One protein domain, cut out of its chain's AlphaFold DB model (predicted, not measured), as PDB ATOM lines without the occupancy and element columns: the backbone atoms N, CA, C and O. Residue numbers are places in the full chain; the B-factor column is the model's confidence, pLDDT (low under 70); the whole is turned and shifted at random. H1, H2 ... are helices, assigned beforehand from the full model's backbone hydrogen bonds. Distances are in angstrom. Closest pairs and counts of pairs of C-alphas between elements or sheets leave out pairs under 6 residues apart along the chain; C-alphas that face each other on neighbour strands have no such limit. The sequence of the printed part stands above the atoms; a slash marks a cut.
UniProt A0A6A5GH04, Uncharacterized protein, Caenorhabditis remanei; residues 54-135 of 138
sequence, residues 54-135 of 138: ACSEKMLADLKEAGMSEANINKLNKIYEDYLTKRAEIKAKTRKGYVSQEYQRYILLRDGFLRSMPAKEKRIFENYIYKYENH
ATOM      1  N   ALA A  54     167.952 114.867 128.741       50.16
ATOM      2  CA  ALA A  54     168.784 114.383 129.843       50.16
ATOM      3  C   ALA A  54     168.082 113.322 130.715       50.16
ATOM      4  O   ALA A  54     168.732 112.425 131.257       50.16
ATOM      5  N   CYS A  55     166.753 113.393 130.851       60.34
ATOM      6  CA  CYS A  55     165.974 112.397 131.588       60.34
ATOM      7  C   CYS A  55     165.804 111.106 130.776       60.34
ATOM      8  O   CYS A  55     165.857 110.019 131.352       60.34
ATOM      9  N   SER A  56     165.662 111.210 129.448       66.81
ATOM     10  CA  SER A  56     165.592 110.041 128.567       66.81
ATOM     11  C   SER A  56     166.918 109.282 128.497       66.81
ATOM     12  O   SER A  56     166.906 108.062 128.613       66.81
ATOM     13  N   GLU A  57     168.063 109.964 128.392       69.69
ATOM     14  CA  GLU A  57     169.372 109.295 128.306       69.69
ATOM     15  C   GLU A  57     169.714 108.517 129.580       69.69
ATOM     16  O   GLU A  57     170.114 107.353 129.513       69.69
ATOM     17  N   LYS A  58     169.489 109.125 130.753       75.00
ATOM     18  CA  LYS A  58     169.727 108.456 132.036       75.00
ATOM     19  C   LYS A  58     168.826 107.234 132.216       75.00
ATOM     20  O   LYS A  58     169.299 106.176 132.611       75.00
ATOM     21  N   MET A  59     167.541 107.363 131.886       77.38
ATOM     22  CA  MET A  59     166.607 106.243 131.958       77.38
ATOM     23  C   MET A  59     167.019 105.103 131.015       77.38
ATOM     24  O   MET A  59     166.971 103.944 131.409       77.38
ATOM     25  N   LEU A  60     167.450 105.399 129.785       80.94
ATOM     26  CA  LEU A  60     167.900 104.368 128.843       80.94
ATOM     27  C   LEU A  60     169.173 103.655 129.325       80.94
ATOM     28  O   LEU A  60     169.279 102.438 129.162       80.94
ATOM     29  N   ALA A  61     170.106 104.382 129.948       81.56
ATOM     30  CA  ALA A  61     171.296 103.798 130.565       81.56
ATOM     31  C   ALA A  61     170.927 102.843 131.712       81.56
ATOM     32  O   ALA A  61     171.339 101.686 131.709       81.56
ATOM     33  N   ASP A  62     170.058 103.287 132.616       82.75
ATOM     34  CA  ASP A  62     169.530 102.487 133.720       82.75
ATOM     35  C   ASP A  62     168.828 101.199 133.237       82.75
ATOM     36  O   ASP A  62     168.997 100.124 133.818       82.75
ATOM     37  N   LEU A  63     168.049 101.282 132.150       84.56
ATOM     38  CA  LEU A  63     167.402 100.119 131.532       84.56
ATOM     39  C   LEU A  63     168.430  99.140 130.949       84.56
ATOM     40  O   LEU A  63     168.241  97.923 131.045       84.56
ATOM     41  N   LYS A  64     169.526  99.654 130.373       86.44
ATOM     42  CA  LYS A  64     170.650  98.843 129.886       86.44
ATOM     43  C   LYS A  64     171.336  98.102 131.025       86.44
ATOM     44  O   LYS A  64     171.525  96.892 130.925       86.44
ATOM     45  N   GLU A  65     171.647  98.795 132.117       87.00
ATOM     46  CA  GLU A  65     172.252  98.191 133.310       87.00
ATOM     47  C   GLU A  65     171.340  97.141 133.956       87.00
ATOM     48  O   GLU A  65     171.811  96.105 134.422       87.00
ATOM     49  N   ALA A  66     170.024  97.351 133.910       84.81
ATOM     50  CA  ALA A  66     169.034  96.387 134.382       84.81
ATOM     51  C   ALA A  66     168.883  95.142 133.483       84.81
ATOM     52  O   ALA A  66     168.132  94.221 133.818       84.81
ATOM     53  N   GLY A  67     169.588  95.092 132.348       86.69
ATOM     54  CA  GLY A  67     169.612  93.947 131.443       86.69
ATOM     55  C   GLY A  67     168.516  93.958 130.378       86.69
ATOM     56  O   GLY A  67     168.145  92.888 129.887       86.69
ATOM     57  N   MET A  68     167.980  95.131 130.021       87.19
ATOM     58  CA  MET A  68     167.155  95.275 128.821       87.19
ATOM     59  C   MET A  68     168.013  95.091 127.563       87.19
ATOM     60  O   MET A  68     169.174  95.497 127.516       87.19
ATOM     61  N   SER A  69     167.443  94.473 126.528       90.06
ATOM     62  CA  SER A  69     168.164  94.247 125.279       90.06
ATOM     63  C   SER A  69     168.422  95.560 124.539       90.06
ATOM     64  O   SER A  69     167.573  96.454 124.493       90.06
ATOM     65  N   GLU A  70     169.579  95.656 123.883       86.75
ATOM     66  CA  GLU A  70     169.942  96.842 123.102       86.75
ATOM     67  C   GLU A  70     168.935  97.122 121.975       86.75
ATOM     68  O   GLU A  70     168.599  98.271 121.703       86.75
ATOM     69  N   ALA A  71     168.355  96.072 121.384       87.50
ATOM     70  CA  ALA A  71     167.300  96.206 120.383       87.50
ATOM     71  C   ALA A  71     166.058  96.934 120.927       87.50
ATOM     72  O   ALA A  71     165.469  97.758 120.224       87.50
ATOM     73  N   ASN A  72     165.657  96.651 122.168       86.31
ATOM     74  CA  ASN A  72     164.501  97.295 122.786       86.31
ATOM     75  C   ASN A  72     164.829  98.696 123.309       86.31
ATOM     76  O   ASN A  72     164.004  99.597 123.155       86.31
ATOM     77  N   ILE A  73     166.043  98.910 123.820       86.12
ATOM     78  CA  ILE A  73     166.551 100.238 124.196       86.12
ATOM     79  C   ILE A  73     166.577 101.165 122.979       86.12
ATOM     80  O   ILE A  73     166.056 102.273 123.050       86.12
ATOM     81  N   ASN A  74     167.092 100.704 121.838       85.50
ATOM     82  CA  ASN A  74     167.149 101.503 120.612       85.50
ATOM     83  C   ASN A  74     165.750 101.864 120.094       85.50
ATOM     84  O   ASN A  74     165.523 102.982 119.632       85.50
ATOM     85  N   LYS A  75     164.784 100.940 120.196       85.69
ATOM     86  CA  LYS A  75     163.384 101.216 119.838       85.69
ATOM     87  C   LYS A  75     162.743 102.238 120.772       85.69
ATOM     88  O   LYS A  75     162.055 103.130 120.286       85.69
ATOM     89  N   LEU A  76     162.987 102.136 122.080       84.38
ATOM     90  CA  LEU A  76     162.543 103.140 123.048       84.38
ATOM     91  C   LEU A  76     163.167 104.502 122.750       84.38
ATOM     92  O   LEU A  76     162.428 105.474 122.633       84.38
ATOM     93  N   ASN A  77     164.488 104.561 122.549       84.38
ATOM     94  CA  ASN A  77     165.195 105.798 122.218       84.38
ATOM     95  C   ASN A  77     164.573 106.487 121.002       84.38
ATOM     96  O   ASN A  77     164.235 107.660 121.068       84.38
ATOM     97  N   LYS A  78     164.304 105.727 119.936       85.56
ATOM     98  CA  LYS A  78     163.669 106.264 118.732       85.56
ATOM     99  C   LYS A  78     162.280 106.858 119.000       85.56
ATOM    100  O   LYS A  78     161.970 107.930 118.496       85.56
ATOM    101  N   ILE A  79     161.449 106.189 119.806       84.06
ATOM    102  CA  ILE A  79     160.121 106.708 120.185       84.06
ATOM    103  C   ILE A  79     160.257 108.032 120.962       84.06
ATOM    104  O   ILE A  79     159.468 108.955 120.746       84.06
ATOM    105  N   TYR A  80     161.255 108.140 121.844       80.81
ATOM    106  CA  TYR A  80     161.535 109.366 122.594       80.81
ATOM    107  C   TYR A  80     162.051 110.499 121.697       80.81
ATOM    108  O   TYR A  80     161.528 111.611 121.761       80.81
ATOM    109  N   GLU A  81     163.034 110.225 120.841       81.56
ATOM    110  CA  GLU A  81     163.612 111.200 119.909       81.56
ATOM    111  C   GLU A  81     162.574 111.748 118.922       81.56
ATOM    112  O   GLU A  81     162.526 112.961 118.688       81.56
ATOM    113  N   ASP A  82     161.697 110.885 118.398       83.31
ATOM    114  CA  ASP A  82     160.610 111.292 117.503       83.31
ATOM    115  C   ASP A  82     159.660 112.274 118.211       83.31
ATOM    116  O   ASP A  82     159.310 113.322 117.657       83.31
ATOM    117  N   TYR A  83     159.285 111.990 119.465       82.06
ATOM    118  CA  TYR A  83     158.456 112.891 120.268       82.06
ATOM    119  C   TYR A  83     159.150 114.230 120.551       82.06
ATOM    120  O   TYR A  83     158.537 115.290 120.390       82.06
ATOM    121  N   LEU A  84     160.425 114.210 120.953       77.75
ATOM    122  CA  LEU A  84     161.184 115.422 121.274       77.75
ATOM    123  C   LEU A  84     161.344 116.324 120.046       77.75
ATOM    124  O   LEU A  84     161.091 117.530 120.137       77.75
ATOM    125  N   THR A  85     161.665 115.732 118.895       81.69
ATOM    126  CA  THR A  85     161.742 116.426 117.604       81.69
ATOM    127  C   THR A  85     160.407 117.079 117.252       81.69
ATOM    128  O   THR A  85     160.345 118.286 117.008       81.69
ATOM    129  N   LYS A  86     159.302 116.323 117.301       78.69
ATOM    130  CA  LYS A  86     157.963 116.843 116.976       78.69
ATOM    131  C   LYS A  86     157.515 117.938 117.940       78.69
ATOM    132  O   LYS A  86     156.974 118.962 117.517       78.69
ATOM    133  N   ARG A  87     157.799 117.783 119.233       75.06
ATOM    134  CA  ARG A  87     157.536 118.813 120.244       75.06
ATOM    135  C   ARG A  87     158.321 120.092 119.960       75.06
ATOM    136  O   ARG A  87     157.747 121.175 120.085       75.06
ATOM    137  N   ALA A  88     159.597 119.991 119.590       74.94
ATOM    138  CA  ALA A  88     160.424 121.143 119.237       74.94
ATOM    139  C   ALA A  88     159.887 121.864 117.989       74.94
ATOM    140  O   ALA A  88     159.704 123.081 118.025       74.94
ATOM    141  N   GLU A  89     159.523 121.121 116.937       74.75
ATOM    142  CA  GLU A  89     158.893 121.662 115.722       74.75
ATOM    143  C   GLU A  89     157.590 122.421 116.030       74.75
ATOM    144  O   GLU A  89     157.338 123.495 115.480       74.75
ATOM    145  N   ILE A  90     156.750 121.882 116.918       70.56
ATOM    146  CA  ILE A  90     155.473 122.503 117.294       70.56
ATOM    147  C   ILE A  90     155.684 123.736 118.174       70.56
ATOM    148  O   ILE A  90     155.015 124.754 117.966       70.56
ATOM    149  N   LYS A  91     156.612 123.671 119.139       69.56
ATOM    150  CA  LYS A  91     156.982 124.825 119.973       69.56
ATOM    151  C   LYS A  91     157.534 125.964 119.121       69.56
ATOM    152  O   LYS A  91     157.111 127.101 119.314       69.56
ATOM    153  N   ALA A  92     158.393 125.659 118.146       73.94
ATOM    154  CA  ALA A  92     158.923 126.638 117.197       73.94
ATOM    155  C   ALA A  92     157.815 127.315 116.365       73.94
ATOM    156  O   ALA A  92     157.947 128.471 115.980       73.94
ATOM    157  N   LYS A  93     156.691 126.623 116.141       72.31
ATOM    158  CA  LYS A  93     155.505 127.146 115.444       72.31
ATOM    159  C   LYS A  93     154.452 127.769 116.378       72.31
ATOM    160  O   LYS A  93     153.343 128.017 115.918       72.31
ATOM    161  N   THR A  94     154.762 127.964 117.669       66.25
ATOM    162  CA  THR A  94     153.910 128.574 118.721       66.25
ATOM    163  C   THR A  94     152.500 127.981 118.900       66.25
ATOM    164  O   THR A  94     151.623 128.608 119.496       66.25
ATOM    165  N   ARG A  95     152.250 126.733 118.477       61.44
ATOM    166  CA  ARG A  95     150.920 126.094 118.570       61.44
ATOM    167  C   ARG A  95     150.793 125.156 119.775       61.44
ATOM    168  O   ARG A  95     151.000 123.951 119.660       61.44
ATOM    169  N   LYS A  96     150.381 125.688 120.932       58.19
ATOM    170  CA  LYS A  96     150.264 124.922 122.196       58.19
ATOM    171  C   LYS A  96     149.345 123.686 122.117       58.19
ATOM    172  O   LYS A  96     149.683 122.660 122.697       58.19
ATOM    173  N   GLY A  97     148.236 123.737 121.368       60.06
ATOM    174  CA  GLY A  97     147.281 122.616 121.268       60.06
ATOM    175  C   GLY A  97     147.853 121.341 120.631       60.06
ATOM    176  O   GLY A  97     147.519 120.237 121.052       60.06
ATOM    177  N   TYR A  98     148.787 121.475 119.688       61.50
ATOM    178  CA  TYR A  98     149.373 120.339 118.967       61.50
ATOM    179  C   TYR A  98     150.374 119.551 119.824       61.50
ATOM    180  O   TYR A  98     150.552 118.356 119.619       61.50
ATOM    181  N   VAL A  99     150.979 120.185 120.838       61.78
ATOM    182  CA  VAL A  99     151.899 119.503 121.767       61.78
ATOM    183  C   VAL A  99     151.170 118.402 122.544       61.78
ATOM    184  O   VAL A  99     151.732 117.332 122.764       61.78
ATOM    185  N   SER A 100     149.907 118.638 122.918       67.00
ATOM    186  CA  SER A 100     149.089 117.647 123.631       67.00
ATOM    187  C   SER A 100     148.766 116.414 122.777       67.00
ATOM    188  O   SER A 100     148.810 115.293 123.281       67.00
ATOM    189  N   GLN A 101     148.524 116.598 121.474       73.25
ATOM    190  CA  GLN A 101     148.269 115.498 120.537       73.25
ATOM    191  C   GLN A 101     149.521 114.647 120.303       73.25
ATOM    192  O   GLN A 101     149.441 113.420 120.325       73.25
ATOM    193  N   GLU A 102     150.691 115.272 120.144       72.25
ATOM    194  CA  GLU A 102     151.942 114.518 119.998       72.25
ATOM    195  C   GLU A 102     152.312 113.760 121.273       72.25
ATOM    196  O   GLU A 102     152.832 112.648 121.196       72.25
ATOM    197  N   TYR A 103     151.987 114.303 122.449       73.62
ATOM    198  CA  TYR A 103     152.155 113.573 123.702       73.62
ATOM    199  C   TYR A 103     151.251 112.333 123.768       73.62
ATOM    200  O   TYR A 103     151.723 111.248 124.102       73.62
ATOM    201  N   GLN A 104     149.977 112.444 123.374       74.12
ATOM    202  CA  GLN A 104     149.083 111.280 123.284       74.12
ATOM    203  C   GLN A 104     149.598 110.234 122.288       74.12
ATOM    204  O   GLN A 104     149.581 109.037 122.579       74.12
ATOM    205  N   ARG A 105     150.107 110.671 121.132       81.50
ATOM    206  CA  ARG A 105     150.707 109.780 120.132       81.50
ATOM    207  C   ARG A 105     151.929 109.047 120.680       81.50
ATOM    208  O   ARG A 105     152.062 107.845 120.463       81.50
ATOM    209  N   TYR A 106     152.789 109.756 121.403       81.75
ATOM    210  CA  TYR A 106     153.935 109.175 122.093       81.75
ATOM    211  C   TYR A 106     153.504 108.067 123.074       81.75
ATOM    212  O   TYR A 106     154.044 106.962 123.009       81.75
ATOM    213  N   ILE A 107     152.483 108.313 123.907       79.94
ATOM    214  CA  ILE A 107     151.952 107.304 124.841       79.94
ATOM    215  C   ILE A 107     151.446 106.067 124.089       79.94
ATOM    216  O   ILE A 107     151.795 104.949 124.457       79.94
ATOM    217  N   LEU A 108     150.697 106.246 122.996       83.69
ATOM    218  CA  LEU A 108     150.190 105.129 122.189       83.69
ATOM    219  C   LEU A 108     151.313 104.287 121.564       83.69
ATOM    220  O   LEU A 108     151.237 103.058 121.578       83.69
ATOM    221  N   LEU A 109     152.353 104.932 121.024       84.69
ATOM    222  CA  LEU A 109     153.499 104.242 120.425       84.69
ATOM    223  C   LEU A 109     154.297 103.467 121.475       84.69
ATOM    224  O   LEU A 109     154.631 102.302 121.255       84.69
ATOM    225  N   ARG A 110     154.556 104.092 122.629       84.44
ATOM    226  CA  ARG A 110     155.216 103.438 123.761       84.44
ATOM    227  C   ARG A 110     154.411 102.235 124.233       84.44
ATOM    228  O   ARG A 110     154.954 101.137 124.288       84.44
ATOM    229  N   ASP A 111     153.134 102.412 124.549       83.19
ATOM    230  CA  ASP A 111     152.298 101.340 125.094       83.19
ATOM    231  C   ASP A 111     152.136 100.188 124.097       83.19
ATOM    232  O   ASP A 111     152.187  99.017 124.482       83.19
ATOM    233  N   GLY A 112     152.001 100.503 122.805       86.69
ATOM    234  CA  GLY A 112     152.010  99.509 121.733       86.69
ATOM    235  C   GLY A 112     153.311  98.706 121.709       86.69
ATOM    236  O   GLY A 112     153.281  97.475 121.658       86.69
ATOM    237  N   PHE A 113     154.453  99.384 121.829       86.62
ATOM    238  CA  PHE A 113     155.750  98.723 121.895       86.62
ATOM    239  C   PHE A 113     155.899  97.851 123.154       86.62
ATOM    240  O   PHE A 113     156.281  96.684 123.042       86.62
ATOM    241  N   LEU A 114     155.509  98.349 124.330       83.38
ATOM    242  CA  LEU A 114     155.571  97.604 125.594       83.38
ATOM    243  C   LEU A 114     154.715  96.334 125.581       83.38
ATOM    244  O   LEU A 114     155.089  95.342 126.201       83.38
ATOM    245  N   ARG A 115     153.586  96.328 124.864       85.19
ATOM    246  CA  ARG A 115     152.761  95.120 124.671       85.19
ATOM    247  C   ARG A 115     153.462  94.046 123.839       85.19
ATOM    248  O   ARG A 115     153.203  92.868 124.054       85.19
ATOM    249  N   SER A 116     154.327  94.447 122.909       86.25
ATOM    250  CA  SER A 116     155.116  93.532 122.071       86.25
ATOM    251  C   SER A 116     156.432  93.080 122.718       86.25
ATOM    252  O   SER A 116     157.113  92.201 122.194       86.25
ATOM    253  N   MET A 117     156.804  93.690 123.845       84.56
ATOM    254  CA  MET A 117     158.059  93.428 124.536       84.56
ATOM    255  C   MET A 117     157.991  92.114 125.336       84.56
ATOM    256  O   MET A 117     156.949  91.801 125.918       84.56
ATOM    257  N   PRO A 118     159.102  91.354 125.446       88.56
ATOM    258  CA  PRO A 118     159.169  90.213 126.352       88.56
ATOM    259  C   PRO A 118     158.801  90.612 127.787       88.56
ATOM    260  O   PRO A 118     159.280  91.625 128.291       88.56
ATOM    261  N   ALA A 119     158.013  89.785 128.482       88.50
ATOM    262  CA  ALA A 119     157.509  90.095 129.826       88.50
ATOM    263  C   ALA A 119     158.620  90.448 130.836       88.50
ATOM    264  O   ALA A 119     158.426  91.298 131.702       88.50
ATOM    265  N   LYS A 120     159.800  89.824 130.703       88.75
ATOM    266  CA  LYS A 120     160.989  90.136 131.511       88.75
ATOM    267  C   LYS A 120     161.450  91.584 131.312       88.75
ATOM    268  O   LYS A 120     161.652  92.294 132.289       88.75
ATOM    269  N   GLU A 121     161.595  92.019 130.064       86.06
ATOM    270  CA  GLU A 121     162.048  93.375 129.735       86.06
ATOM    271  C   GLU A 121     160.966  94.417 130.009       86.06
ATOM    272  O   GLU A 121     161.268  95.497 130.507       86.06
ATOM    273  N   LYS A 122     159.694  94.058 129.808       86.12
ATOM    274  CA  LYS A 122     158.562  94.904 130.187       86.12
ATOM    275  C   LYS A 122     158.562  95.203 131.691       86.12
ATOM    276  O   LYS A 122     158.407  96.355 132.075       86.12
ATOM    277  N   ARG A 123     158.813  94.199 132.541       85.69
ATOM    278  CA  ARG A 123     158.944  94.402 133.996       85.69
ATOM    279  C   ARG A 123     160.127  95.295 134.363       85.69
ATOM    280  O   ARG A 123     160.006  96.109 135.271       85.69
ATOM    281  N   ILE A 124     161.263  95.146 133.672       85.31
ATOM    282  CA  ILE A 124     162.413  96.048 133.842       85.31
ATOM    283  C   ILE A 124     161.976  97.482 133.531       85.31
ATOM    284  O   ILE A 124     162.177  98.373 134.350       85.31
ATOM    285  N   PHE A 125     161.306  97.688 132.396       83.94
ATOM    286  CA  PHE A 125     160.788  98.992 132.013       83.94
ATOM    287  C   PHE A 125     159.844  99.581 133.064       83.94
ATOM    288  O   PHE A 125     160.082 100.687 133.526       83.94
ATOM    289  N   GLU A 126     158.812  98.845 133.479       81.00
ATOM    290  CA  GLU A 126     157.805  99.305 134.449       81.00
ATOM    291  C   GLU A 126     158.427  99.665 135.810       81.00
ATOM    292  O   GLU A 126     158.094 100.701 136.387       81.00
ATOM    293  N   ASN A 127     159.389  98.871 136.291       79.19
ATOM    294  CA  ASN A 127     160.091  99.130 137.551       79.19
ATOM    295  C   ASN A 127     160.924 100.419 137.520       79.19
ATOM    296  O   ASN A 127     161.069 101.087 138.545       79.19
ATOM    297  N   TYR A 128     161.498 100.758 136.364       74.94
ATOM    298  CA  TYR A 128     162.297 101.971 136.202       74.94
ATOM    299  C   TYR A 128     161.429 103.174 135.850       74.94
ATOM    300  O   TYR A 128     161.622 104.239 136.426       74.94
ATOM    301  N   ILE A 129     160.408 103.005 135.010       69.50
ATOM    302  CA  ILE A 129     159.411 104.040 134.748       69.50
ATOM    303  C   ILE A 129     158.755 104.505 136.036       69.50
ATOM    304  O   ILE A 129     158.636 105.705 136.213       69.50
ATOM    305  N   TYR A 130     158.428 103.624 136.983       59.06
ATOM    306  CA  TYR A 130     157.890 104.072 138.268       59.06
ATOM    307  C   TYR A 130     158.868 105.008 139.000       59.06
ATOM    308  O   TYR A 130     158.455 106.027 139.541       59.06
ATOM    309  N   LYS A 131     160.178 104.730 138.961       60.62
ATOM    310  CA  LYS A 131     161.196 105.634 139.527       60.62
ATOM    311  C   LYS A 131     161.267 106.967 138.783       60.62
ATOM    312  O   LYS A 131     161.547 107.978 139.410       60.62
ATOM    313  N   TYR A 132     161.040 106.992 137.475       60.44
ATOM    314  CA  TYR A 132     161.161 108.208 136.662       60.44
ATOM    315  C   TYR A 132     159.852 109.014 136.540       60.44
ATOM    316  O   TYR A 132     159.909 110.234 136.425       60.44
ATOM    317  N   GLU A 133     158.685 108.368 136.618       59.50
ATOM    318  CA  GLU A 133     157.349 108.975 136.526       59.50
ATOM    319  C   GLU A 133     156.754 109.320 137.911       59.50
ATOM    320  O   GLU A 133     156.001 110.286 137.992       59.50
ATOM    321  N   ASN A 134     157.124 108.636 139.012       48.81
ATOM    322  CA  ASN A 134     156.616 108.933 140.371       48.81
ATOM    323  C   ASN A 134     157.525 109.800 141.261       48.81
ATOM    324  O   ASN A 134     157.261 109.918 142.457       48.81
ATOM    325  N   HIS A 135     158.520 110.517 140.726       46.28
ATOM    326  CA  HIS A 135     159.157 111.625 141.470       46.28
ATOM    327  C   HIS A 135     158.254 112.880 141.531       46.28
ATOM    328  O   HIS A 135     158.691 114.014 141.356       46.28
TER     329      HIS A 135
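AT A GLANCE: This is residues 54 to 135 of the 138 residues of an uncharacterized protein of Caenorhabditis remanei (UniProt A0A6A5GH04). A long hairpin of two helices, H2 and H3, makes the length of the domain, and two shorter helices, H1 and H4, cover its half away from the turn at residues 93 to 95. H1 packs on H2 and H4 packs on H1, so that H4, H1, H2 and H3 make a row folded into an incomplete ring, with little contact between H3 and H4. The printed part has 82 residues with four named helices, in the order H1, H2, H3, H4, and no named strand; the class is all helix. It is compact, with a radius of gyration of the C-alphas of 13.5 A, and elongated, spanning 40 by 24 by 24 A.

HOW THE PARTS SIT: H2, residues 70 to 92, touches H3, residues 96 to 116, with the C-alphas of Arg 87 and Val 99 closest at 5.9 A. They form a helical hairpin, opposite ways at a shallow tilt of 9 degrees. H1, residues 54 to 65, touches H2 at residues 70 to 80 of H2 alone; the closest C-alphas, of Leu 60 and Ile 73, are 6.4 A apart. H1 and H2 are also a helical hairpin, opposite ways at a shallow tilt of 6 degrees. H4, residues 119 to 133, touches H1 at residues 59 to 63 of H1 alone, with the C-alphas of Leu 63 and Phe 125 closest at 6.7 A. H1 and H4 run opposite ways at a shallow tilt of 34.6 degrees, only just short of steep. H3 and H4 are close but not clearly touching; their closest C-alphas, of Leu 114 and Lys 122, are 6.1 A apart. H1 and H3 are apart, and H2 and H4 only just apart, their closest C-alphas 8.3 A from each other. Every O i to N i+4 pair is within hydrogen-bond range in H1 and H2, against 15 of 17 in H3 and 10 of 11 in H4.

IN THESE COORDINATES: H2, 23 residues, is the longest helix; it measures 32.3 A from C-alpha 70 at (169.942, 96.842, 123.102) to C-alpha 92 at (158.923, 126.638, 117.197). H3 measures 31.8 A from C-alpha 96 to C-alpha 116. H1 begins at C-alpha 54 at (168.784, 114.383, 129.843) and measures 16.9 A to C-alpha 65. H4 measures 20.0 A and ends at C-alpha 133 at (157.349, 108.975, 136.526).

THE WHOLE: The two C-alphas farthest apart, those of Thr 94 and Lys 120, are 41.1 A apart. The printed part, residues 54 to 135, has no cut, and its three links between helices are tight. The mean pLDDT of the printed part is 77.3; residues 54 to 57, residue 91, residues 94 to 100 and residues 129 to 135 are under 70.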